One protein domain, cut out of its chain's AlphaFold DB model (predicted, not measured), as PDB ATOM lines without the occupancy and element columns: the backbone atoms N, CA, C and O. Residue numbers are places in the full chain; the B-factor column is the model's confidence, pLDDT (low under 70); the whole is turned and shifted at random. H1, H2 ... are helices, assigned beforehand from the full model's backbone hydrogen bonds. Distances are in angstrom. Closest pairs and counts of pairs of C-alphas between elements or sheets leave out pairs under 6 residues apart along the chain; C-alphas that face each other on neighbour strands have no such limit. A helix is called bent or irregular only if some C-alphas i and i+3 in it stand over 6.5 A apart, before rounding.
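This is residues 4 to 188 of the 189 residues of an uncharacterized protein of Caenorhabditis brenneri (UniProt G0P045). Long helices make an elongated bundle with H9 running through its middle: H5, H7 and H10 run along H9, and H6, which comes before H7 along the same side, folds back beside H5. The helical hairpin of H1 and H2 covers one side near one end, where H2 packs on H9 and H1 lies outside H2, while short H8 stands crosswise near the opposite end; the short H3 and H4 lie beside H5. The printed part has 185 residues, with ten named helices, H1 to H10 in chain order, and no named strand; the class is all helix. H5, H7, H9 and H10 form the up-and-down bundle, in which each runs against the one before it. The whole is compact, with a radius of gyration of the C-alphas of 16.7 A, and spans 51 by 32 by 30 A.

H1, residues 4 to 16, and H2, residues 20 to 39, form a helical hairpin; they touch, closest at the C-alphas of Ile 13 and Arg 26, 6.3 A apart, at a shallow tilt of 25 degrees, opposite ways. H2 has a kink of 28 degrees near residue 27 and is irregular, with C-alphas 21 and 24 8.6 A apart. H9, residues 133 to 158, is the hub, touching five helices. Its residues 149 to 158 alone touch H2, closest at the C-alphas of Gly 34 and Leu 157, 4.0 A apart, at a tilt of 37 degrees, only just steep. H1 and H9 are apart. H3, residues 45 to 48, touches residues 86 to 91 alone of H5, residues 68 to 91; the closest C-alphas, of Ser 45 and Thr 90, are 5.5 A apart. H4, residues 54 to 59, is close to but not clearly touching H5, with the closest C-alphas, of Leu 58 and Ser 79, 7.8 A apart. H5 has a kink of 28 degrees near residue 75 and is only just irregular, with C-alphas 73 and 76 6.6 A apart. H5 and H6, residues 94 to 106, form a helical hairpin, closest at the C-alphas of Val 88 and Ala 96, 4.9 A apart, at a shallow tilt of 21 degrees. H6 and H9 only just touch, with 3 pairs of C-alphas within 8 A, the closest those of Lys 101 and Leu 158 at 7.2 A. H7, residues 109 to 120, touches H9, closest at the C-alphas of Pro 109 and Leu 147, 5.1 A apart, at a shallow tilt of 18 degrees, opposite ways. H8, residues 123 to 130, is close to but not clearly touching H7 and about perpendicular to it at 84 degrees, with the closest C-alphas, of Tyr 119 and Thr 125, 6.4 A apart. H9 and H10, residues 164 to 187, form a helical hairpin, closest at the C-alphas of Glu 151 and Leu 166, 6.1 A apart, at a shallow tilt of 2 degrees. Every O i to N i+4 pair is within hydrogen-bond range in H4, H6, H7, H8, H9 and H10, against 8 of 9 in H1, 14 of 16 in H2 and 18 of 20 in H5; H3 is too short for such a pair.

H1 begins at C-alpha 4, (291.696, 355.533, 289.576). From first to last C-alpha H2 measures 30.0 A, H5 32.1 A, H9 36.8 A and H10 34.9 A. H9 runs from C-alpha 133 at (293.447, 396.744, 273.297) to C-alpha 158 at (311.255, 366.360, 284.025). H10 ends at C-alpha 187, (294.340, 404.450, 276.950).

The two C-alphas farthest apart, of Gly 42 and Gly 188, are 52.2 A apart. The printed part has no cut and no long link. Mean pLDDT of the printed part is 73.3; residues 4 to 64, 66, 92 and 159 to 162 are under 70.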
ATOM      1  N   GLU A   4     292.676 354.774 288.795       43.09
ATOM      2  CA  GLU A   4     291.696 355.533 289.576       43.09
ATOM      3  C   GLU A   4     292.269 356.845 290.141       43.09
ATOM      4  O   GLU A   4     291.559 357.846 290.236       43.09
ATOM      5  N   ASP A   5     293.572 356.885 290.435       40.53
ATOM      6  CA  ASP A   5     294.244 358.092 290.931       40.53
ATOM      7  C   ASP A   5     294.401 359.145 289.816       40.53
ATOM      8  O   ASP A   5     294.328 360.348 290.066       40.53
ATOM      9  N   ILE A   6     294.566 358.691 288.568       42.00
ATOM     10  CA  ILE A   6     294.637 359.541 287.369       42.00
ATOM     11  C   ILE A   6     293.267 360.154 287.084       42.00
ATOM     12  O   ILE A   6     293.143 361.364 286.913       42.00
ATOM     13  N   LYS A   7     292.226 359.322 287.101       43.91
ATOM     14  CA  LYS A   7     290.835 359.752 286.945       43.91
ATOM     15  C   LYS A   7     290.426 360.771 288.014       43.91
ATOM     16  O   LYS A   7     289.853 361.799 287.672       43.91
ATOM     17  N   THR A   8     290.813 360.545 289.270       46.59
ATOM     18  CA  THR A   8     290.559 361.481 290.380       46.59
ATOM     19  C   THR A   8     291.244 362.834 290.154       46.59
ATOM     20  O   THR A   8     290.645 363.880 290.396       46.59
ATOM     21  N   ALA A   9     292.486 362.842 289.656       44.84
ATOM     22  CA  ALA A   9     293.197 364.083 289.341       44.84
ATOM     23  C   ALA A   9     292.543 364.857 288.180       44.84
ATOM     24  O   ALA A   9     292.496 366.083 288.221       44.84
ATOM     25  N   ILE A  10     292.003 364.159 287.178       46.34
ATOM     26  CA  ILE A  10     291.285 364.768 286.046       46.34
ATOM     27  C   ILE A  10     289.949 365.358 286.488       46.34
ATOM     28  O   ILE A  10     289.684 366.520 286.200       46.34
ATOM     29  N   GLU A  11     289.133 364.595 287.219       48.44
ATOM     30  CA  GLU A  11     287.843 365.064 287.748       48.44
ATOM     31  C   GLU A  11     288.035 366.302 288.638       48.44
ATOM     32  O   GLU A  11     287.258 367.258 288.582       48.44
ATOM     33  N   PHE A  12     289.132 366.328 289.398       47.94
ATOM     34  CA  PHE A  12     289.542 367.489 290.175       47.94
ATOM     35  C   PHE A  12     289.877 368.703 289.289       47.94
ATOM     36  O   PHE A  12     289.360 369.789 289.545       47.94
ATOM     37  N   ILE A  13     290.674 368.537 288.225       46.16
ATOM     38  CA  ILE A  13     291.007 369.620 287.278       46.16
ATOM     39  C   ILE A  13     289.745 370.154 286.594       46.16
ATOM     40  O   ILE A  13     289.506 371.360 286.616       46.16
ATOM     41  N   GLU A  14     288.921 369.270 286.030       44.84
ATOM     42  CA  GLU A  14     287.702 369.615 285.288       44.84
ATOM     43  C   GLU A  14     286.706 370.396 286.151       44.84
ATOM     44  O   GLU A  14     286.175 371.415 285.705       44.84
ATOM     45  N   SER A  15     286.513 369.987 287.413       47.50
ATOM     46  CA  SER A  15     285.623 370.680 288.356       47.50
ATOM     47  C   SER A  15     286.047 372.122 288.665       47.50
ATOM     48  O   SER A  15     285.241 372.916 289.145       47.50
ATOM     49  N   ARG A  16     287.306 372.481 288.378       45.06
ATOM     50  CA  ARG A  16     287.909 373.765 288.749       45.06
ATOM     51  C   ARG A  16     288.221 374.683 287.574       45.06
ATOM     52  O   ARG A  16     288.630 375.812 287.833       45.06
ATOM     53  N   ILE A  17     288.022 374.274 286.315       45.62
ATOM     54  CA  ILE A  17     288.319 375.093 285.114       45.62
ATOM     55  C   ILE A  17     287.459 376.380 285.047       45.62
ATOM     56  O   ILE A  17     287.911 377.381 284.492       45.62
ATOM     57  N   GLY A  18     286.286 376.422 285.694       39.34
ATOM     58  CA  GLY A  18     285.372 377.579 285.681       39.34
ATOM     59  C   GLY A  18     285.675 378.727 286.660       39.34
ATOM     60  O   GLY A  18     285.168 379.825 286.457       39.34
ATOM     61  N   GLU A  19     286.501 378.519 287.693       39.12
ATOM     62  CA  GLU A  19     286.638 379.483 288.804       39.12
ATOM     63  C   GLU A  19     288.095 379.916 289.037       39.12
ATOM     64  O   GLU A  19     288.954 379.126 289.436       39.12
ATOM     65  N   THR A  20     288.379 381.194 288.776       41.59
ATOM     66  CA  THR A  20     289.694 381.859 288.870       41.59
ATOM     67  C   THR A  20     290.315 381.874 290.275       41.59
ATOM     68  O   THR A  20     291.487 382.212 290.402       41.59
ATOM     69  N   GLU A  21     289.591 381.466 291.320       40.44
ATOM     70  CA  GLU A  21     290.061 381.474 292.718       40.44
ATOM     71  C   GLU A  21     291.010 380.310 293.086       40.44
ATOM     72  O   GLU A  21     291.682 380.374 294.112       40.44
ATOM     73  N   HIS A  22     291.150 379.278 292.242       49.31
ATOM     74  CA  HIS A  22     291.891 378.042 292.576       49.31
ATOM     75  C   HIS A  22     293.144 377.784 291.713       49.31
ATOM     76  O   HIS A  22     293.517 376.641 291.447       49.31
ATOM     77  N   VAL A  23     293.825 378.837 291.259       46.81
ATOM     78  CA  VAL A  23     294.998 378.757 290.359       46.81
ATOM     79  C   VAL A  23     296.114 377.833 290.886       46.81
ATOM     80  O   VAL A  23     296.678 377.053 290.121       46.81
ATOM     81  N   THR A  24     296.383 377.834 292.193       48.78
ATOM     82  CA  THR A  24     297.400 376.962 292.813       48.78
ATOM     83  C   THR A  24     297.010 375.479 292.793       48.78
ATOM     84  O   THR A  24     297.849 374.625 292.517       48.78
ATOM     85  N   GLU A  25     295.729 375.161 293.012       54.03
ATOM     86  CA  GLU A  25     295.203 373.789 292.899       54.03
ATOM     87  C   GLU A  25     295.305 373.274 291.454       54.03
ATOM     88  O   GLU A  25     295.630 372.106 291.227       54.03
ATOM     89  N   ARG A  26     295.099 374.160 290.468       58.53
ATOM     90  CA  ARG A  26     295.267 373.842 289.042       58.53
ATOM     91  C   ARG A  26     296.724 373.500 288.709       58.53
ATOM     92  O   ARG A  26     296.964 372.524 288.004       58.53
ATOM     93  N   PHE A  27     297.700 374.243 289.237       61.44
ATOM     94  CA  PHE A  27     299.121 373.954 289.000       61.44
ATOM     95  C   PHE A  27     299.570 372.623 289.585       61.44
ATOM     96  O   PHE A  27     300.265 371.861 288.914       61.44
ATOM     97  N   ASP A  28     299.150 372.325 290.811       61.03
ATOM     98  CA  ASP A  28     299.499 371.074 291.481       61.03
ATOM     99  C   ASP A  28     298.964 369.859 290.725       61.03
ATOM    100  O   ASP A  28     299.623 368.820 290.653       61.03
ATOM    101  N   ALA A  29     297.793 370.003 290.113       63.41
ATOM    102  CA  ALA A  29     297.209 368.958 289.301       63.41
ATOM    103  C   ALA A  29     297.963 368.762 287.970       63.41
ATOM    104  O   ALA A  29     298.263 367.627 287.611       63.41
ATOM    105  N   VAL A  30     298.364 369.838 287.284       63.41
ATOM    106  CA  VAL A  30     299.158 369.756 286.040       63.41
ATOM    107  C   VAL A  30     300.574 369.221 286.297       63.41
ATOM    108  O   VAL A  30     301.068 368.395 285.529       63.41
ATOM    109  N   MET A  31     301.207 369.611 287.407       66.94
ATOM    110  CA  MET A  31     302.475 369.016 287.853       66.94
ATOM    111  C   MET A  31     302.320 367.521 288.137       66.94
ATOM    112  O   MET A  31     303.124 366.714 287.671       66.94
ATOM    113  N   LYS A  32     301.253 367.116 288.839       67.44
ATOM    114  CA  LYS A  32     300.956 365.691 289.037       67.44
ATOM    115  C   LYS A  32     300.790 364.961 287.709       67.44
ATOM    116  O   LYS A  32     301.351 363.882 287.573       67.44
ATOM    117  N   LEU A  33     300.083 365.533 286.732       66.44
ATOM    118  CA  LEU A  33     299.942 364.927 285.404       66.44
ATOM    119  C   LEU A  33     301.298 364.668 284.742       66.44
ATOM    120  O   LEU A  33     301.530 363.555 284.279       66.44
ATOM    121  N   GLY A  34     302.204 365.649 284.753       61.22
ATOM    122  CA  GLY A  34     303.561 365.463 284.235       61.22
ATOM    123  C   GLY A  34     304.286 364.297 284.915       61.22
ATOM    124  O   GLY A  34     304.781 363.399 284.239       61.22
ATOM    125  N   GLY A  35     304.274 364.255 286.251       66.31
ATOM    126  CA  GLY A  35     304.947 363.195 287.012       66.31
ATOM    127  C   GLY A  35     304.314 361.807 286.852       66.31
ATOM    128  O   GLY A  35     305.002 360.793 286.926       66.31
ATOM    129  N   ILE A  36     303.005 361.734 286.598       65.88
ATOM    130  CA  ILE A  36     302.299 360.473 286.333       65.88
ATOM    131  C   ILE A  36     302.739 359.872 284.997       65.88
ATOM    132  O   ILE A  36     302.951 358.661 284.923       65.88
ATOM    133  N   VAL A  37     302.879 360.696 283.954       59.78
ATOM    134  CA  VAL A  37     303.255 360.211 282.617       59.78
ATOM    135  C   VAL A  37     304.665 359.614 282.611       59.78
ATOM    136  O   VAL A  37     304.894 358.620 281.927       59.78
ATOM    137  N   GLU A  38     305.585 360.143 283.421       60.28
ATOM    138  CA  GLU A  38     306.916 359.546 283.605       60.28
ATOM    139  C   GLU A  38     306.841 358.135 284.217       60.28
ATOM    140  O   GLU A  38     307.575 357.228 283.824       60.28
ATOM    141  N   GLN A  39     305.941 357.934 285.184       56.81
ATOM    142  CA  GLN A  39     305.880 356.709 285.985       56.81
ATOM    143  C   GLN A  39     305.069 355.578 285.335       56.81
ATOM    144  O   GLN A  39     305.230 354.422 285.734       56.81
ATOM    145  N   MET A  40     304.185 355.875 284.372       54.22
ATOM    146  CA  MET A  40     303.320 354.886 283.710       54.22
ATOM    147  C   MET A  40     303.081 355.202 282.221       54.22
ATOM    148  O   MET A  40     302.089 355.849 281.878       54.22
ATOM    149  N   PRO A  41     303.927 354.692 281.308       50.38
ATOM    150  CA  PRO A  41     303.645 354.751 279.876       50.38
ATOM    151  C   PRO A  41     302.438 353.851 279.525       50.38
ATOM    152  O   PRO A  41     302.512 352.631 279.669       50.38
ATOM    153  N   GLY A  42     301.312 354.440 279.094       48.09
ATOM    154  CA  GLY A  42     300.128 353.731 278.567       48.09
ATOM    155  C   GLY A  42     298.741 354.158 279.101       48.09
ATOM    156  O   GLY A  42     297.735 353.812 278.486       48.09
ATOM    157  N   SER A  43     298.642 354.920 280.200       49.88
ATOM    158  CA  SER A  43     297.374 355.326 280.852       49.88
ATOM    159  C   SER A  43     296.716 356.652 280.401       49.88
ATOM    160  O   SER A  43     295.598 356.950 280.820       49.88
ATOM    161  N   ALA A  44     297.357 357.463 279.561       47.75
ATOM    162  CA  ALA A  44     296.964 358.840 279.215       47.75
ATOM    163  C   ALA A  44     296.140 359.038 277.918       47.75
ATOM    164  O   ALA A  44     295.845 360.166 277.528       47.75
ATOM    165  N   SER A  45     295.651 357.969 277.286       45.00
ATOM    166  CA  SER A  45     294.738 358.083 276.135       45.00
ATOM    167  C   SER A  45     293.389 358.702 276.530       45.00
ATOM    168  O   SER A  45     292.837 359.490 275.775       45.00
ATOM    169  N   SER A  46     292.916 358.444 277.756       46.53
ATOM    170  CA  SER A  46     291.734 359.106 278.344       46.53
ATOM    171  C   SER A  46     291.995 360.539 278.839       46.53
ATOM    172  O   SER A  46     291.053 361.290 279.074       46.53
ATOM    173  N   LEU A  47     293.269 360.924 278.997       47.97
ATOM    174  CA  LEU A  47     293.698 362.263 279.413       47.97
ATOM    175  C   LEU A  47     293.666 363.243 278.240       47.97
ATOM    176  O   LEU A  47     293.248 364.383 278.413       47.97
ATOM    177  N   ALA A  48     294.077 362.799 277.050       47.12
ATOM    178  CA  ALA A  48     294.122 363.634 275.852       47.12
ATOM    179  C   ALA A  48     292.748 364.183 275.427       47.12
ATOM    180  O   ALA A  48     292.672 365.314 274.960       47.12
ATOM    181  N   GLU A  49     291.675 363.410 275.623       47.00
ATOM    182  CA  GLU A  49     290.292 363.813 275.311       47.00
ATOM    183  C   GLU A  49     289.702 364.818 276.323       47.00
ATOM    184  O   GLU A  49     288.640 365.384 276.073       47.00
ATOM    185  N   ARG A  50     290.363 365.017 277.474       44.00
ATOM    186  CA  ARG A  50     289.828 365.729 278.655       44.00
ATOM    187  C   ARG A  50     290.672 366.921 279.101       44.00
ATOM    188  O   ARG A  50     290.314 367.638 280.033       44.00
ATOM    189  N   LEU A  51     291.796 367.155 278.429       47.72
ATOM    190  CA  LEU A  51     292.480 368.436 278.507       47.72
ATOM    191  C   LEU A  51     291.558 369.524 277.939       47.72
ATOM    192  O   LEU A  51     290.850 369.249 276.967       47.72
ATOM    193  N   PRO A  52     291.558 370.751 278.503       48.69
ATOM    194  CA  PRO A  52     290.871 371.869 277.869       48.69
ATOM    195  C   PRO A  52     291.299 371.924 276.406       48.69
ATOM    196  O   PRO A  52     292.474 371.695 276.126       48.69
ATOM    197  N   ASP A  53     290.339 372.164 275.511       48.97
ATOM    198  CA  ASP A  53     290.536 372.229 274.064       48.97
ATOM    199  C   ASP A  53     291.722 373.153 273.748       48.97
ATOM    200  O   ASP A  53     291.583 374.372 273.681       48.97
ATOM    201  N   PHE A  54     292.920 372.570 273.670       44.53
ATOM    202  CA  PHE A  54     294.167 373.298 273.461       44.53
ATOM    203  C   PHE A  54     294.190 373.854 272.046       44.53
ATOM    204  O   PHE A  54     294.753 374.921 271.830       44.53
ATOM    205  N   ASP A  55     293.550 373.147 271.111       40.31
ATOM    206  CA  ASP A  55     293.311 373.640 269.764       40.31
ATOM    207  C   ASP A  55     292.349 374.826 269.830       40.31
ATOM    208  O   ASP A  55     292.700 375.885 269.351       40.31
ATOM    209  N   GLY A  56     291.251 374.779 270.581       41.50
ATOM    210  CA  GLY A  56     290.411 375.949 270.861       41.50
ATOM    211  C   GLY A  56     291.120 377.087 271.612       41.50
ATOM    212  O   GLY A  56     290.805 378.251 271.391       41.50
ATOM    213  N   PHE A  57     292.101 376.807 272.469       39.72
ATOM    214  CA  PHE A  57     292.892 377.829 273.167       39.72
ATOM    215  C   PHE A  57     293.948 378.485 272.249       39.72
ATOM    216  O   PHE A  57     294.321 379.635 272.470       39.72
ATOM    217  N   LEU A  58     294.414 377.772 271.213       38.94
ATOM    218  CA  LEU A  58     295.407 378.233 270.229       38.94
ATOM    219  C   LEU A  58     294.783 378.765 268.921       38.94
ATOM    220  O   LEU A  58     295.321 379.688 268.322       38.94
ATOM    221  N   GLU A  59     293.661 378.203 268.472       41.19
ATOM    222  CA  GLU A  59     292.963 378.509 267.213       41.19
ATOM    223  C   GLU A  59     291.914 379.612 267.382       41.19
ATOM    224  O   GLU A  59     291.673 380.389 266.455       41.19
ATOM    225  N   LYS A  60     291.270 379.709 268.555       42.50
ATOM    226  CA  LYS A  60     290.194 380.692 268.791       42.50
ATOM    227  C   LYS A  60     290.730 382.101 269.046       42.50
ATOM    228  O   LYS A  60     289.988 383.067 268.903       42.50
ATOM    229  N   GLU A  61     292.030 382.217 269.307       45.66
ATOM    230  CA  GLU A  61     292.778 383.463 269.237       45.66
ATOM    231  C   GLU A  61     293.960 383.303 268.277       45.66
ATOM    232  O   GLU A  61     295.099 383.127 268.699       45.66
ATOM    233  N   ASN A  62     293.702 383.431 266.969       45.62
ATOM    234  CA  ASN A  62     294.696 383.795 265.941       45.62
ATOM    235  C   ASN A  62     295.276 385.199 266.221       45.62
ATOM    236  O   ASN A  62     295.178 386.136 265.425       45.62
ATOM    237  N   GLY A  63     295.791 385.376 267.423       58.53
ATOM    238  CA  GLY A  63     296.102 386.639 268.021       58.53
ATOM    239  C   GLY A  63     297.555 386.981 267.817       58.53
ATOM    240  O   GLY A  63     298.391 386.680 268.660       58.53
ATOM    241  N   SER A  64     297.856 387.637 266.707       65.00
ATOM    242  CA  SER A  64     299.114 388.361 266.578       65.00
ATOM    243  C   SER A  64     298.962 389.732 267.236       65.00
ATOM    244  O   SER A  64     297.923 390.390 267.116       65.00
ATOM    245  N   LEU A  65     300.028 390.231 267.860       73.94
ATOM    246  CA  LEU A  65     300.098 391.654 268.208       73.94
ATOM    247  C   LEU A  65     300.256 392.552 266.960       73.94
ATOM    248  O   LEU A  65     300.214 393.781 267.082       73.94
ATOM    249  N   GLY A  66     300.375 391.944 265.771       69.06
ATOM    250  CA  GLY A  66     300.693 392.585 264.497       69.06
ATOM    251  C   GLY A  66     302.199 392.667 264.239       69.06
ATOM    252  O   GLY A  66     302.626 393.445 263.391       69.06
ATOM    253  N   ASP A  67     303.002 391.902 264.984       75.75
ATOM    254  CA  ASP A  67     304.463 391.899 264.917       75.75
ATOM    255  C   ASP A  67     304.966 390.490 264.581       75.75
ATOM    256  O   ASP A  67     304.852 389.560 265.379       75.75
ATOM    257  N   ALA A  68     305.570 390.337 263.400       77.56
ATOM    258  CA  ALA A  68     306.109 389.058 262.947       77.56
ATOM    259  C   ALA A  68     307.198 388.502 263.884       77.56
ATOM    260  O   ALA A  68     307.357 387.285 263.983       77.56
ATOM    261  N   ASN A  69     307.937 389.363 264.592       82.88
ATOM    262  CA  ASN A  69     308.936 388.916 265.557       82.88
ATOM    263  C   ASN A  69     308.279 388.354 266.822       82.88
ATOM    264  O   ASN A  69     308.790 387.380 267.375       82.88
ATOM    265  N   PHE A  70     307.143 388.916 267.256       84.69
ATOM    266  CA  PHE A  70     306.360 388.364 268.365       84.69
ATOM    267  C   PHE A  70     305.912 386.940 268.032       84.69
ATOM    268  O   PHE A  70     306.155 386.013 268.805       84.69
ATOM    269  N   ASP A  71     305.359 386.742 266.838       83.81
ATOM    270  CA  ASP A  71     304.881 385.430 266.402       83.81
ATOM    271  C   ASP A  71     306.038 384.418 266.323       83.81
ATOM    272  O   ASP A  71     305.950 383.312 266.862       83.81
ATOM    273  N   GLN A  72     307.163 384.811 265.715       86.06
ATOM    274  CA  GLN A  72     308.335 383.944 265.554       86.06
ATOM    275  C   GLN A  72     309.028 383.587 266.870       86.06
ATOM    276  O   GLN A  72     309.535 382.473 267.007       86.06
ATOM    277  N   GLN A  73     309.092 384.522 267.819       89.62
ATOM    278  CA  GLN A  73     309.848 384.339 269.059       89.62
ATOM    279  C   GLN A  73     308.997 383.842 270.231       89.62
ATOM    280  O   GLN A  73     309.569 383.377 271.217       89.62
ATOM    281  N   LEU A  74     307.666 383.923 270.145       89.69
ATOM    282  CA  LEU A  74     306.757 383.468 271.199       89.69
ATOM    283  C   LEU A  74     305.750 382.444 270.695       89.69
ATOM    284  O   LEU A  74     305.810 381.293 271.121       89.69
ATOM    285  N   LEU A  75     304.851 382.827 269.786       87.12
ATOM    286  CA  LEU A  75     303.719 381.965 269.423       87.12
ATOM    287  C   LEU A  75     304.171 380.646 268.786       87.12
ATOM    288  O   LEU A  75     303.688 379.581 269.167       87.12
ATOM    289  N   ILE A  76     305.146 380.694 267.872       88.50
ATOM    290  CA  ILE A  76     305.685 379.490 267.226       88.50
ATOM    291  C   ILE A  76     306.371 378.561 268.251       88.50
ATOM    292  O   ILE A  76     305.984 377.393 268.320       88.50
ATOM    293  N   PRO A  77     307.340 379.016 269.075       92.00
ATOM    294  CA  PRO A  77     307.925 378.194 270.138       92.00
ATOM    295  C   PRO A  77     306.901 377.568 271.086       92.00
ATOM    296  O   PRO A  77     306.996 376.377 271.388       92.00
ATOM    297  N   ILE A  78     305.909 378.348 271.526       89.44
ATOM    298  CA  ILE A  78     304.864 377.880 272.441       89.44
ATOM    299  C   ILE A  78     304.000 376.812 271.775       89.44
ATOM    300  O   ILE A  78     303.731 375.780 272.388       89.44
ATOM    301  N   SER A  79     303.621 377.007 270.511       86.00
ATOM    302  CA  SER A  79     302.876 376.012 269.738       86.00
ATOM    303  C   SER A  79     303.664 374.708 269.588       86.00
ATOM    304  O   SER A  79     303.134 373.632 269.864       86.00
ATOM    305  N   ILE A  80     304.956 374.780 269.241       89.69
ATOM    306  CA  ILE A  80     305.817 373.592 269.126       89.69
ATOM    307  C   ILE A  80     305.904 372.853 270.467       89.69
ATOM    308  O   ILE A  80     305.743 371.631 270.509       89.69
ATOM    309  N   LEU A  81     306.122 373.576 271.569       90.19
ATOM    310  CA  LEU A  81     306.213 372.974 272.897       90.19
ATOM    311  C   LEU A  81     304.880 372.357 273.347       90.19
ATOM    312  O   LEU A  81     304.867 371.250 273.886       90.19
ATOM    313  N   THR A  82     303.763 373.026 273.067       84.69
ATOM    314  CA  THR A  82     302.410 372.533 273.367       84.69
ATOM    315  C   THR A  82     302.088 371.267 272.580       84.69
ATOM    316  O   THR A  82     301.589 370.297 273.149       84.69
ATOM    317  N   ASN A  83     302.440 371.223 271.296       85.50
ATOM    318  CA  ASN A  83     302.274 370.031 270.469       85.50
ATOM    319  C   ASN A  83     303.139 368.872 270.972       85.50
ATOM    320  O   ASN A  83     302.676 367.735 271.032       85.50
ATOM    321  N   SER A  84     304.368 369.150 271.411       89.69
ATOM    322  CA  SER A  84     305.214 368.114 271.998       89.69
ATOM    323  C   SER A  84     304.679 367.610 273.344       89.69
ATOM    324  O   SER A  84     304.785 366.419 273.627       89.69
ATOM    325  N   MET A  85     304.079 368.475 274.167       86.19
ATOM    326  CA  MET A  85     303.374 368.065 275.389       86.19
ATOM    327  C   MET A  85     302.176 367.174 275.049       86.19
ATOM    328  O   MET A  85     301.977 366.129 275.666       86.19
ATOM    329  N   ARG A  86     301.387 367.556 274.041       82.00
ATOM    330  CA  ARG A  86     300.263 366.748 273.555       82.00
ATOM    331  C   ARG A  86     300.732 365.377 273.087       82.00
ATOM    332  O   ARG A  86     300.078 364.385 273.392       82.00
ATOM    333  N   ASP A  87     301.858 365.302 272.390       83.19
ATOM    334  CA  ASP A  87     302.458 364.038 271.968       83.19
ATOM    335  C   ASP A  87     302.808 363.144 273.162       83.19
ATOM    336  O   ASP A  87     302.519 361.949 273.131       83.19
ATOM    337  N   VAL A  88     303.360 363.714 274.237       83.25
ATOM    338  CA  VAL A  88     303.619 362.976 275.484       83.25
ATOM    339  C   VAL A  88     302.328 362.397 276.055       83.25
ATOM    340  O   VAL A  88     302.283 361.219 276.406       83.25
ATOM    341  N   ILE A  89     301.267 363.200 276.101       74.12
ATOM    342  CA  ILE A  89     299.983 362.807 276.693       74.12
ATOM    343  C   ILE A  89     299.252 361.778 275.815       74.12
ATOM    344  O   ILE A  89     298.698 360.808 276.320       74.12
ATOM    345  N   THR A  90     299.267 361.952 274.495       73.31
ATOM    346  CA  THR A  90     298.521 361.101 273.554       73.31
ATOM    347  C   THR A  90     299.249 359.799 273.235       73.31
ATOM    348  O   THR A  90     298.641 358.729 273.288       73.31
ATOM    349  N   LYS A  91     300.544 359.871 272.905       74.56
ATOM    350  CA  LYS A  91     301.329 358.734 272.398       74.56
ATOM    351  C   LYS A  91     301.973 357.937 273.519       74.56
ATOM    352  O   LYS A  91     302.097 356.725 273.385       74.56
ATOM    353  N   GLN A  92     302.385 358.608 274.600       66.44
ATOM    354  CA  GLN A  92     302.973 357.994 275.801       66.44
ATOM    355  C   GLN A  92     304.127 357.033 275.511       66.44
ATOM    356  O   GLN A  92     304.349 356.046 276.214       66.44
ATOM    357  N   ALA A  93     304.848 357.322 274.436       74.31
ATOM    358  CA  ALA A  93     306.016 356.580 274.029       74.31
ATOM    359  C   ALA A  93     307.262 357.247 274.634       74.31
ATOM    360  O   ALA A  93     307.285 358.481 274.743       74.31
ATOM    361  N   PRO A  94     308.309 356.487 274.998       79.38
ATOM    362  CA  PRO A  94     309.571 357.056 275.475       79.38
ATOM    363  C   PRO A  94     310.133 358.137 274.539       79.38
ATOM    364  O   PRO A  94     310.641 359.158 274.998       79.38
ATOM    365  N   GLU A  95     309.962 357.967 273.228       86.44
ATOM    366  CA  GLU A  95     310.379 358.932 272.211       86.44
ATOM    367  C   GLU A  95     309.610 360.257 272.306       86.44
ATOM    368  O   GLU A  95     310.174 361.314 272.041       86.44
ATOM    369  N   ALA A  96     308.332 360.229 272.701       86.00
ATOM    370  CA  ALA A  96     307.543 361.444 272.897       86.00
ATOM    371  C   ALA A  96     308.039 362.236 274.116       86.00
ATOM    372  O   ALA A  96     308.137 363.460 274.048       86.00
ATOM    373  N   ILE A  97     308.398 361.538 275.201       87.38
ATOM    374  CA  ILE A  97     308.976 362.148 276.408       87.38
ATOM    375  C   ILE A  97     310.332 362.779 276.086       87.38
ATOM    376  O   ILE A  97     310.559 363.935 276.439       87.38
ATOM    377  N   GLU A  98     311.203 362.069 275.365       89.81
ATOM    378  CA  GLU A  98     312.512 362.604 274.975       89.81
ATOM    379  C   GLU A  98     312.376 363.805 274.026       89.81
ATOM    380  O   GLU A  98     313.012 364.839 274.236       89.81
ATOM    381  N   ASN A  99     311.472 363.734 273.042       92.12
ATOM    382  CA  ASN A  99     311.179 364.866 272.160       92.12
ATOM    383  C   ASN A  99     310.664 366.083 272.938       92.12
ATOM    384  O   ASN A  99     311.091 367.211 272.668       92.12
ATOM    385  N   PHE A 100     309.780 365.874 273.919       92.44
ATOM    386  CA  PHE A 100     309.318 366.956 274.782       92.44
ATOM    387  C   PHE A 100     310.448 367.529 275.611       92.44
ATOM    388  O   PHE A 100     310.581 368.745 275.654       92.44
ATOM    389  N   LYS A 101     311.303 366.695 276.199       92.06
ATOM    390  CA  LYS A 101     312.463 367.156 276.957       92.06
ATOM    391  C   LYS A 101     313.378 368.041 276.110       92.06
ATOM    392  O   LYS A 101     313.666 369.167 276.510       92.06
ATOM    393  N   MET A 102     313.751 367.592 274.912       94.00
ATOM    394  CA  MET A 102     314.563 368.383 273.980       94.00
ATOM    395  C   MET A 102     313.885 369.708 273.601       94.00
ATOM    396  O   MET A 102     314.523 370.762 273.557       94.00
ATOM    397  N   THR A 103     312.579 369.669 273.337       94.31
ATOM    398  CA  THR A 103     311.792 370.855 272.972       94.31
ATOM    399  C   THR A 103     311.663 371.826 274.144       94.31
ATOM    400  O   THR A 103     311.792 373.033 273.960       94.31
ATOM    401  N   TYR A 104     311.460 371.308 275.349       93.25
ATOM    402  CA  TYR A 104     311.323 372.051 276.594       93.25
ATOM    403  C   TYR A 104     312.640 372.717 277.008       93.25
ATOM    404  O   TYR A 104     312.640 373.862 277.453       93.25
ATOM    405  N   GLU A 105     313.776 372.049 276.811       91.56
ATOM    406  CA  GLU A 105     315.098 372.652 277.012       91.56
ATOM    407  C   GLU A 105     315.353 373.789 276.014       91.56
ATOM    408  O   GLU A 105     315.831 374.858 276.400       91.56
ATOM    409  N   LYS A 106     314.981 373.594 274.742       93.19
ATOM    410  CA  LYS A 106     315.133 374.607 273.689       93.19
ATOM    411  C   LYS A 106     314.211 375.814 273.885       93.19
ATOM    412  O   LYS A 106     314.629 376.950 273.669       93.19
ATOM    413  N   TYR A 107     312.959 375.570 274.260       93.12
ATOM    414  CA  TYR A 107     311.897 376.569 274.384       93.12
ATOM    415  C   TYR A 107     311.398 376.656 275.823       93.12
ATOM    416  O   TYR A 107     310.206 376.553 276.093       93.12
ATOM    417  N   ASN A 108     312.328 376.839 276.758       90.50
ATOM    418  CA  ASN A 108     312.019 376.877 278.178       90.50
ATOM    419  C   ASN A 108     310.917 377.918 278.486       90.50
ATOM    420  O   ASN A 108     311.121 379.103 278.190       90.50
ATOM    421  N   PRO A 109     309.782 377.524 279.100       92.12
ATOM    422  CA  PRO A 109     308.673 378.440 279.357       92.12
ATOM    423  C   PRO A 109     309.061 379.684 280.157       92.12
ATOM    424  O   PRO A 109     308.579 380.777 279.864       92.12
ATOM    425  N   MET A 110     309.993 379.556 281.108       90.06
ATOM    426  CA  MET A 110     310.525 380.693 281.862       90.06
ATOM    427  C   MET A 110     311.211 381.712 280.943       90.06
ATOM    428  O   MET A 110     310.996 382.918 281.070       90.06
ATOM    429  N   MET A 111     312.024 381.236 279.995       91.75
ATOM    430  CA  MET A 111     312.719 382.102 279.038       91.75
ATOM    431  C   MET A 111     311.737 382.792 278.093       91.75
ATOM    432  O   MET A 111     311.873 383.985 277.839       91.75
ATOM    433  N   LEU A 112     310.710 382.077 277.635       93.81
ATOM    434  CA  LEU A 112     309.633 382.660 276.836       93.81
ATOM    435  C   LEU A 112     308.845 383.718 277.631       93.81
ATOM    436  O   LEU A 112     308.498 384.761 277.081       93.81
ATOM    437  N   GLY A 113     308.646 383.526 278.938       91.06
ATOM    438  CA  GLY A 113     308.036 384.533 279.815       91.06
ATOM    439  C   GLY A 113     308.857 385.825 279.895       91.06
ATOM    440  O   GLY A 113     308.306 386.925 279.817       91.06
ATOM    441  N   TYR A 114     310.187 385.712 279.972       91.81
ATOM    442  CA  TYR A 114     311.080 386.870 279.867       91.81
ATOM    443  C   TYR A 114     311.014 387.542 278.492       91.81
ATOM    444  O   TYR A 114     310.983 388.771 278.422       91.81
ATOM    445  N   THR A 115     310.951 386.763 277.411       93.81
ATOM    446  CA  THR A 115     310.783 387.293 276.050       93.81
ATOM    447  C   THR A 115     309.489 388.100 275.931       93.81
ATOM    448  O   THR A 115     309.522 389.229 275.442       93.81
ATOM    449  N   LEU A 116     308.364 387.594 276.450       92.44
ATOM    450  CA  LEU A 116     307.091 388.323 276.479       92.44
ATOM    451  C   LEU A 116     307.206 389.653 277.237       92.44
ATOM    452  O   LEU A 116     306.798 390.698 276.729       92.44
ATOM    453  N   LEU A 117     307.818 389.648 278.424       91.69
ATOM    454  CA  LEU A 117     308.064 390.873 279.190       91.69
ATOM    455  C   LEU A 117     308.940 391.882 278.440       91.69
ATOM    456  O   LEU A 117     308.700 393.094 278.523       91.69
ATOM    457  N   ALA A 118     309.953 391.401 277.718       92.38
ATOM    458  CA  ALA A 118     310.811 392.245 276.900       92.38
ATOM    459  C   ALA A 118     310.010 392.920 275.780       92.38
ATOM    460  O   ALA A 118     310.117 394.137 275.635       92.38
ATOM    461  N   TYR A 119     309.150 392.179 275.067       91.44
ATOM    462  CA  TYR A 119     308.227 392.747 274.073       91.44
ATOM    463  C   TYR A 119     307.335 393.818 274.685       91.44
ATOM    464  O   TYR A 119     307.339 394.961 274.238       91.44
ATOM    465  N   LEU A 120     306.646 393.504 275.780       91.31
ATOM    466  CA  LEU A 120     305.758 394.461 276.443       91.31
ATOM    467  C   LEU A 120     306.504 395.691 276.986       91.31
ATOM    468  O   LEU A 120     305.889 396.689 277.342       91.31
ATOM    469  N   SER A 121     307.829 395.658 277.089       90.75
ATOM    470  CA  SER A 121     308.637 396.812 277.496       90.75
ATOM    471  C   SER A 121     309.020 397.742 276.355       90.75
ATOM    472  O   SER A 121     309.487 398.851 276.619       90.75
ATOM    473  N   GLN A 122     308.769 397.349 275.111       90.56
ATOM    474  CA  GLN A 122     309.020 398.187 273.950       90.56
ATOM    475  C   GLN A 122     307.892 399.206 273.754       90.56
ATOM    476  O   GLN A 122     306.701 398.903 273.864       90.56
ATOM    477  N   SER A 123     308.268 400.438 273.408       87.44
ATOM    478  CA  SER A 123     307.314 401.497 273.066       87.44
ATOM    479  C   SER A 123     306.499 401.165 271.811       87.44
ATOM    480  O   SER A 123     305.322 401.515 271.738       87.44
ATOM    481  N   SER A 124     307.093 400.450 270.852       87.50
ATOM    482  CA  SER A 124     306.417 399.910 269.664       87.50
ATOM    483  C   SER A 124     305.254 398.999 270.046       87.50
ATOM    484  O   SER A 124     304.140 399.207 269.567       87.50
ATOM    485  N   THR A 125     305.478 398.050 270.957       87.75
ATOM    486  CA  THR A 125     304.439 397.132 271.436       87.75
ATOM    487  C   THR A 125     303.330 397.882 272.158       87.75
ATOM    488  O   THR A 125     302.164 397.655 271.860       87.75
ATOM    489  N   LYS A 126     303.660 398.842 273.031       89.75
ATOM    490  CA  LYS A 126     302.650 399.699 273.671       89.75
ATOM    491  C   LYS A 126     301.760 400.411 272.645       89.75
ATOM    492  O   LYS A 126     300.540 400.413 272.785       89.75
ATOM    493  N   ASN A 127     302.352 400.997 271.606       88.38
ATOM    494  CA  ASN A 127     301.591 401.668 270.553       88.38
ATOM    495  C   ASN A 127     300.713 400.684 269.772       88.38
ATOM    496  O   ASN A 127     299.550 400.984 269.518       88.38
ATOM    497  N   ALA A 128     301.239 399.498 269.451       86.81
ATOM    498  CA  ALA A 128     300.475 398.444 268.792       86.81
ATOM    499  C   ALA A 128     299.289 397.974 269.651       86.81
ATOM    500  O   ALA A 128     298.214 397.725 269.115       86.81
ATOM    501  N   MET A 129     299.453 397.890 270.973       87.81
ATOM    502  CA  MET A 129     298.402 397.484 271.914       87.81
ATOM    503  C   MET A 129     297.230 398.464 271.976       87.81
ATOM    504  O   MET A 129     296.132 398.057 272.326       87.81
ATOM    505  N   LYS A 130     297.436 399.743 271.648       88.94
ATOM    506  CA  LYS A 130     296.378 400.760 271.725       88.94
ATOM    507  C   LYS A 130     295.187 400.434 270.820       88.94
ATOM    508  O   LYS A 130     294.041 400.682 271.187       88.94
ATOM    509  N   GLU A 131     295.450 399.879 269.642       87.19
ATOM    510  CA  GLU A 131     294.407 399.423 268.725       87.19
ATOM    511  C   GLU A 131     293.921 398.028 269.127       87.19
ATOM    512  O   GLU A 131     294.719 397.096 269.232       87.19
ATOM    513  N   ASN A 132     292.604 397.869 269.306       87.25
ATOM    514  CA  ASN A 132     291.977 396.616 269.748       87.25
ATOM    515  C   ASN A 132     292.538 396.100 271.086       87.25
ATOM    516  O   ASN A 132     292.755 394.898 271.251       87.25
ATOM    517  N   PHE A 133     292.766 397.018 272.033       90.56
ATOM    518  CA  PHE A 133     293.447 396.744 273.297       90.56
ATOM    519  C   PHE A 133     292.934 395.503 274.028       90.56
ATOM    520  O   PHE A 133     293.738 394.638 274.344       90.56
ATOM    521  N   GLU A 134     291.623 395.366 274.241       87.44
ATOM    522  CA  GLU A 134     291.069 394.228 274.991       87.44
ATOM    523  C   GLU A 134     291.359 392.879 274.323       87.44
ATOM    524  O   GLU A 134     291.733 391.920 274.995       87.44
ATOM    525  N   SER A 135     291.287 392.814 272.992       85.31
ATOM    526  CA  SER A 135     291.654 391.603 272.251       85.31
ATOM    527  C   SER A 135     293.149 391.306 272.379       85.31
ATOM    528  O   SER A 135     293.528 390.168 272.630       85.31
ATOM    529  N   LYS A 136     294.014 392.321 272.275       87.69
ATOM    530  CA  LYS A 136     295.468 392.139 272.412       87.69
ATOM    531  C   LYS A 136     295.904 391.832 273.845       87.69
ATOM    532  O   LYS A 136     296.847 391.074 274.052       87.69
ATOM    533  N   ALA A 137     295.206 392.377 274.833       85.44
ATOM    534  CA  ALA A 137     295.394 392.049 276.237       85.44
ATOM    535  C   ALA A 137     295.017 390.589 276.508       85.44
ATOM    536  O   ALA A 137     295.795 389.886 277.148       85.44
ATOM    537  N   ALA A 138     293.893 390.109 275.963       81.00
ATOM    538  CA  ALA A 138     293.499 388.702 276.061       81.00
ATOM    539  C   ALA A 138     294.582 387.766 275.499       81.00
ATOM    540  O   ALA A 138     294.992 386.834 276.189       81.00
ATOM    541  N   ILE A 139     295.156 388.100 274.339       83.25
ATOM    542  CA  ILE A 139     296.265 387.351 273.725       83.25
ATOM    543  C   ILE A 139     297.465 387.261 274.673       83.25
ATOM    544  O   ILE A 139     297.989 386.177 274.921       83.25
ATOM    545  N   VAL A 140     297.897 388.389 275.240       86.38
ATOM    546  CA  VAL A 140     299.022 388.427 276.191       86.38
ATOM    547  C   VAL A 140     298.739 387.558 277.420       86.38
ATOM    548  O   VAL A 140     299.616 386.808 277.857       86.38
ATOM    549  N   MET A 141     297.514 387.626 277.948       82.00
ATOM    550  CA  MET A 141     297.089 386.824 279.095       82.00
ATOM    551  C   MET A 141     297.031 385.330 278.778       82.00
ATOM    552  O   MET A 141     297.440 384.504 279.597       82.00
ATOM    553  N   ASN A 142     296.606 384.980 277.571       79.19
ATOM    554  CA  ASN A 142     296.584 383.604 277.103       79.19
ATOM    555  C   ASN A 142     297.999 383.050 276.925       79.19
ATOM    556  O   ASN A 142     298.279 381.941 277.379       79.19
ATOM    557  N   VAL A 143     298.920 383.836 276.358       84.44
ATOM    558  CA  VAL A 143     300.331 383.451 276.214       84.44
ATOM    559  C   VAL A 143     300.959 383.156 277.576       84.44
ATOM    560  O   VAL A 143     301.526 382.080 277.761       84.44
ATOM    561  N   ILE A 144     300.850 384.063 278.555       82.19
ATOM    562  CA  ILE A 144     301.446 383.816 279.880       82.19
ATOM    563  C   ILE A 144     300.770 382.637 280.597       82.19
ATOM    564  O   ILE A 144     301.459 381.842 281.238       82.19
ATOM    565  N   GLY A 145     299.456 382.456 280.426       76.38
ATOM    566  CA  GLY A 145     298.727 381.291 280.932       76.38
ATOM    567  C   GLY A 145     299.248 379.965 280.365       76.38
ATOM    568  O   GLY A 145     299.492 379.028 281.127       76.38
ATOM    569  N   GLN A 146     299.497 379.895 279.052       80.31
ATOM    570  CA  GLN A 146     300.086 378.711 278.410       80.31
ATOM    571  C   GLN A 146     301.487 378.423 278.941       80.31
ATOM    572  O   GLN A 146     301.800 377.277 279.248       80.31
ATOM    573  N   LEU A 147     302.330 379.447 279.087       84.56
ATOM    574  CA  LEU A 147     303.691 379.274 279.602       84.56
ATOM    575  C   LEU A 147     303.700 378.687 281.012       84.56
ATOM    576  O   LEU A 147     304.461 377.763 281.293       84.56
ATOM    577  N   ILE A 148     302.822 379.183 281.880       79.06
ATOM    578  CA  ILE A 148     302.650 378.657 283.232       79.06
ATOM    579  C   ILE A 148     302.196 377.191 283.191       79.06
ATOM    580  O   ILE A 148     302.734 376.358 283.921       79.06
ATOM    581  N   TYR A 149     301.242 376.854 282.320       80.50
ATOM    582  CA  TYR A 149     300.765 375.480 282.161       80.50
ATOM    583  C   TYR A 149     301.881 374.535 281.688       80.50
ATOM    584  O   TYR A 149     302.085 373.466 282.267       80.50
ATOM    585  N   LEU A 150     302.639 374.943 280.668       86.88
ATOM    586  CA  LEU A 150     303.763 374.178 280.124       86.88
ATOM    587  C   LEU A 150     304.886 374.013 281.154       86.88
ATOM    588  O   LEU A 150     305.497 372.946 281.225       86.88
ATOM    589  N   GLU A 151     305.143 375.032 281.981       87.25
ATOM    590  CA  GLU A 151     306.110 374.931 283.076       87.25
ATOM    591  C   GLU A 151     305.641 373.963 284.155       87.25
ATOM    592  O   GLU A 151     306.443 373.156 284.623       87.25
ATOM    593  N   ALA A 152     304.363 374.009 284.538       80.00
ATOM    594  CA  ALA A 152     303.800 373.071 285.499       80.00
ATOM    595  C   ALA A 152     303.920 371.629 284.978       80.00
ATOM    596  O   ALA A 152     304.430 370.758 285.683       80.00
ATOM    597  N   PHE A 153     303.553 371.385 283.718       83.56
ATOM    598  CA  PHE A 153     303.656 370.056 283.116       83.56
ATOM    599  C   PHE A 153     305.111 369.572 283.055       83.56
ATOM    600  O   PHE A 153     305.425 368.480 283.529       83.56
ATOM    601  N   GLY A 154     306.020 370.405 282.537       88.38
ATOM    602  CA  GLY A 154     307.443 370.074 282.447       88.38
ATOM    603  C   GLY A 154     308.114 369.898 283.811       88.38
ATOM    604  O   GLY A 154     308.975 369.035 283.963       88.38
ATOM    605  N   SER A 155     307.701 370.651 284.831       85.00
ATOM    606  CA  SER A 155     308.214 370.503 286.200       85.00
ATOM    607  C   SER A 155     307.798 369.179 286.830       85.00
ATOM    608  O   SER A 155     308.601 368.546 287.520       85.00
ATOM    609  N   GLY A 156     306.566 368.751 286.554       81.38
ATOM    610  CA  GLY A 156     306.070 367.428 286.908       81.38
ATOM    611  C   GLY A 156     306.833 366.306 286.215       81.38
ATOM    612  O   GLY A 156     307.297 365.388 286.880       81.38
ATOM    613  N   LEU A 157     306.979 366.408 284.892       83.56
ATOM    614  CA  LEU A 157     307.534 365.352 284.039       83.56
ATOM    615  C   LEU A 157     309.063 365.222 284.113       83.56
ATOM    616  O   LEU A 157     309.579 364.122 283.990       83.56
ATOM    617  N   LEU A 158     309.796 366.335 284.225       83.75
ATOM    618  CA  LEU A 158     311.255 366.360 284.025       83.75
ATOM    619  C   LEU A 158     312.042 366.790 285.265       83.75
ATOM    620  O   LEU A 158     313.244 366.539 285.346       83.75
ATOM    621  N   LYS A 159     311.412 367.506 286.204       67.69
ATOM    622  CA  LYS A 159     312.116 368.179 287.309       67.69
ATOM    623  C   LYS A 159     311.685 367.707 288.694       67.69
ATOM    624  O   LYS A 159     311.918 368.433 289.661       67.69
ATOM    625  N   ASN A 160     311.064 366.532 288.817       64.81
ATOM    626  CA  ASN A 160     310.624 365.972 290.101       64.81
ATOM    627  C   ASN A 160     309.814 366.970 290.957       64.81
ATOM    628  O   ASN A 160     310.074 367.122 292.151       64.81
ATOM    629  N   ASN A 161     308.844 367.669 290.361       61.16
ATOM    630  CA  ASN A 161     308.008 368.679 291.028       61.16
ATOM    631  C   ASN A 161     308.762 369.928 291.537       61.16
ATOM    632  O   ASN A 161     308.351 370.542 292.525       61.16
ATOM    633  N   ASN A 162     309.852 370.341 290.880       67.75
ATOM    634  CA  ASN A 162     310.511 371.615 291.185       67.75
ATOM    635  C   ASN A 162     309.605 372.812 290.831       67.75
ATOM    636  O   ASN A 162     309.381 373.096 289.658       67.75
ATOM    637  N   ARG A 163     309.140 373.546 291.848       71.50
ATOM    638  CA  ARG A 163     308.230 374.696 291.698       71.50
ATOM    639  C   ARG A 163     308.920 376.029 291.391       71.50
ATOM    640  O   ARG A 163     308.233 376.979 291.040       71.50
ATOM    641  N   PHE A 164     310.248 376.121 291.476       76.69
ATOM    642  CA  PHE A 164     310.961 377.407 291.433       76.69
ATOM    643  C   PHE A 164     310.655 378.239 290.177       76.69
ATOM    644  O   PHE A 164     310.324 379.419 290.252       76.69
ATOM    645  N   ASN A 165     310.715 377.620 289.000       76.06
ATOM    646  CA  ASN A 165     310.418 378.315 287.748       76.06
ATOM    647  C   ASN A 165     308.931 378.676 287.606       76.06
ATOM    648  O   ASN A 165     308.604 379.680 286.980       76.06
ATOM    649  N   LEU A 166     308.037 377.869 288.180       73.56
ATOM    650  CA  LEU A 166     306.601 378.134 288.188       73.56
ATOM    651  C   LEU A 166     306.274 379.355 289.065       73.56
ATOM    652  O   LEU A 166     305.472 380.201 288.669       73.56
ATOM    653  N   GLU A 167     306.928 379.478 290.221       74.00
ATOM    654  CA  GLU A 167     306.840 380.655 291.095       74.00
ATOM    655  C   GLU A 167     307.338 381.907 290.365       74.00
ATOM    656  O   GLU A 167     306.621 382.905 290.283       74.00
ATOM    657  N   LEU A 168     308.507 381.828 289.723       76.38
ATOM    658  CA  LEU A 168     309.051 382.938 288.943       76.38
ATOM    659  C   LEU A 168     308.161 383.341 287.752       76.38
ATOM    660  O   LEU A 168     308.022 384.532 287.468       76.38
ATOM    661  N   LEU A 169     307.550 382.385 287.042       77.50
ATOM    662  CA  LEU A 169     306.578 382.685 285.981       77.50
ATOM    663  C   LEU A 169     305.307 383.333 286.534       77.50
ATOM    664  O   LEU A 169     304.755 384.231 285.899       77.50
ATOM    665  N   SER A 170     304.867 382.921 287.723       74.62
ATOM    666  CA  SER A 170     303.723 383.530 288.407       74.62
ATOM    667  C   SER A 170     304.011 384.988 288.767       74.62
ATOM    668  O   SER A 170     303.190 385.860 288.489       74.62
ATOM    669  N   GLU A 171     305.213 385.290 289.268       77.06
ATOM    670  CA  GLU A 171     305.656 386.677 289.468       77.06
ATOM    671  C   GLU A 171     305.646 387.474 288.156       77.06
ATOM    672  O   GLU A 171     305.212 388.627 288.122       77.06
ATOM    673  N   LYS A 172     306.101 386.870 287.046       77.75
ATOM    674  CA  LYS A 172     306.080 387.541 285.736       77.75
ATOM    675  C   LYS A 172     304.657 387.815 285.268       77.75
ATOM    676  O   LYS A 172     304.418 388.879 284.705       77.75
ATOM    677  N   CYS A 173     303.721 386.912 285.541       77.12
ATOM    678  CA  CYS A 173     302.302 387.118 285.273       77.12
ATOM    679  C   CYS A 173     301.748 388.333 286.028       77.12
ATOM    680  O   CYS A 173     301.080 389.165 285.418       77.12
ATOM    681  N   CYS A 174     302.094 388.504 287.309       76.62
ATOM    682  CA  CYS A 174     301.719 389.700 288.069       76.62
ATOM    683  C   CYS A 174     302.256 390.984 287.417       76.62
ATOM    684  O   CYS A 174     301.487 391.914 287.182       76.62
ATOM    685  N   ILE A 175     303.536 391.009 287.034       80.81
ATOM    686  CA  ILE A 175     304.153 392.172 286.366       80.81
ATOM    687  C   ILE A 175     303.470 392.473 285.021       80.81
ATOM    688  O   ILE A 175     303.247 393.635 284.677       80.81
ATOM    689  N   ILE A 176     303.143 391.438 284.242       82.31
ATOM    690  CA  ILE A 176     302.427 391.580 282.968       82.31
ATOM    691  C   ILE A 176     301.033 392.166 283.208       82.31
ATOM    692  O   ILE A 176     300.682 393.147 282.556       82.31
ATOM    693  N   ASN A 177     300.278 391.624 284.167       81.38
ATOM    694  CA  ASN A 177     298.953 392.120 284.540       81.38
ATOM    695  C   ASN A 177     298.986 393.595 284.938       81.38
ATOM    696  O   ASN A 177     298.249 394.401 284.377       81.38
ATOM    697  N   GLU A 178     299.892 393.972 285.841       83.81
ATOM    698  CA  GLU A 178     300.052 395.363 286.274       83.81
ATOM    699  C   GLU A 178     300.341 396.303 285.099       83.81
ATOM    700  O   GLU A 178     299.843 397.432 285.052       83.81
ATOM    701  N   LYS A 179     301.134 395.835 284.130       90.50
ATOM    702  CA  LYS A 179     301.483 396.598 282.934       90.50
ATOM    703  C   LYS A 179     300.306 396.765 281.981       90.50
ATOM    704  O   LYS A 179     300.073 397.879 281.511       90.50
ATOM    705  N   ILE A 180     299.567 395.687 281.727       87.25
ATOM    706  CA  ILE A 180     298.341 395.708 280.926       87.25
ATOM    707  C   ILE A 180     297.316 396.636 281.582       87.25
ATOM    708  O   ILE A 180     296.831 397.552 280.926       87.25
ATOM    709  N   ASP A 181     297.072 396.518 282.885       87.69
ATOM    710  CA  ASP A 181     296.164 397.412 283.611       87.69
ATOM    711  C   ASP A 181     296.638 398.872 283.606       87.69
ATOM    712  O   ASP A 181     295.831 399.804 283.542       87.69
ATOM    713  N   GLY A 182     297.952 399.095 283.659       92.50
ATOM    714  CA  GLY A 182     298.552 400.414 283.484       92.50
ATOM    715  C   GLY A 182     298.211 401.027 282.128       92.50
ATOM    716  O   GLY A 182     297.772 402.177 282.069       92.50
ATOM    717  N   TRP A 183     298.362 400.258 281.051       94.44
ATOM    718  CA  TRP A 183     298.015 400.701 279.702       94.44
ATOM    719  C   TRP A 183     296.515 400.868 279.496       94.44
ATOM    720  O   TRP A 183     296.119 401.855 278.887       94.44
ATOM    721  N   ARG A 184     295.688 399.982 280.058       91.00
ATOM    722  CA  ARG A 184     294.224 400.106 280.054       91.00
ATOM    723  C   ARG A 184     293.798 401.478 280.588       91.00
ATOM    724  O   ARG A 184     293.132 402.247 279.896       91.00
ATOM    725  N   ARG A 185     294.312 401.848 281.771       94.81
ATOM    726  CA  ARG A 185     294.081 403.170 282.385       94.81
ATOM    727  C   ARG A 185     294.602 404.325 281.532       94.81
ATOM    728  O   ARG A 185     293.934 405.349 281.434       94.81
ATOM    729  N   GLU A 186     295.786 404.186 280.941       94.75
ATOM    730  CA  GLU A 186     296.388 405.231 280.103       94.75
ATOM    731  C   GLU A 186     295.617 405.457 278.796       94.75
ATOM    732  O   GLU A 186     295.487 406.593 278.337       94.75
ATOM    733  N   PHE A 187     295.109 404.388 278.189       93.69
ATOM    734  CA  PHE A 187     294.340 404.450 276.950       93.69
ATOM    735  C   PHE A 187     292.882 404.858 277.180       93.69
ATOM    736  O   PHE A 187     292.238 405.305 276.231       93.69
ATOM    737  N   GLY A 188     292.387 404.760 278.418       92.06
ATOM    738  CA  GLY A 188     291.010 405.098 278.776       92.06
ATOM    739  C   GLY A 188     289.997 404.081 278.251       92.06
ATOM    740  O   GLY A 188     288.902 404.478 277.850       92.06
TER     741      GLY A 188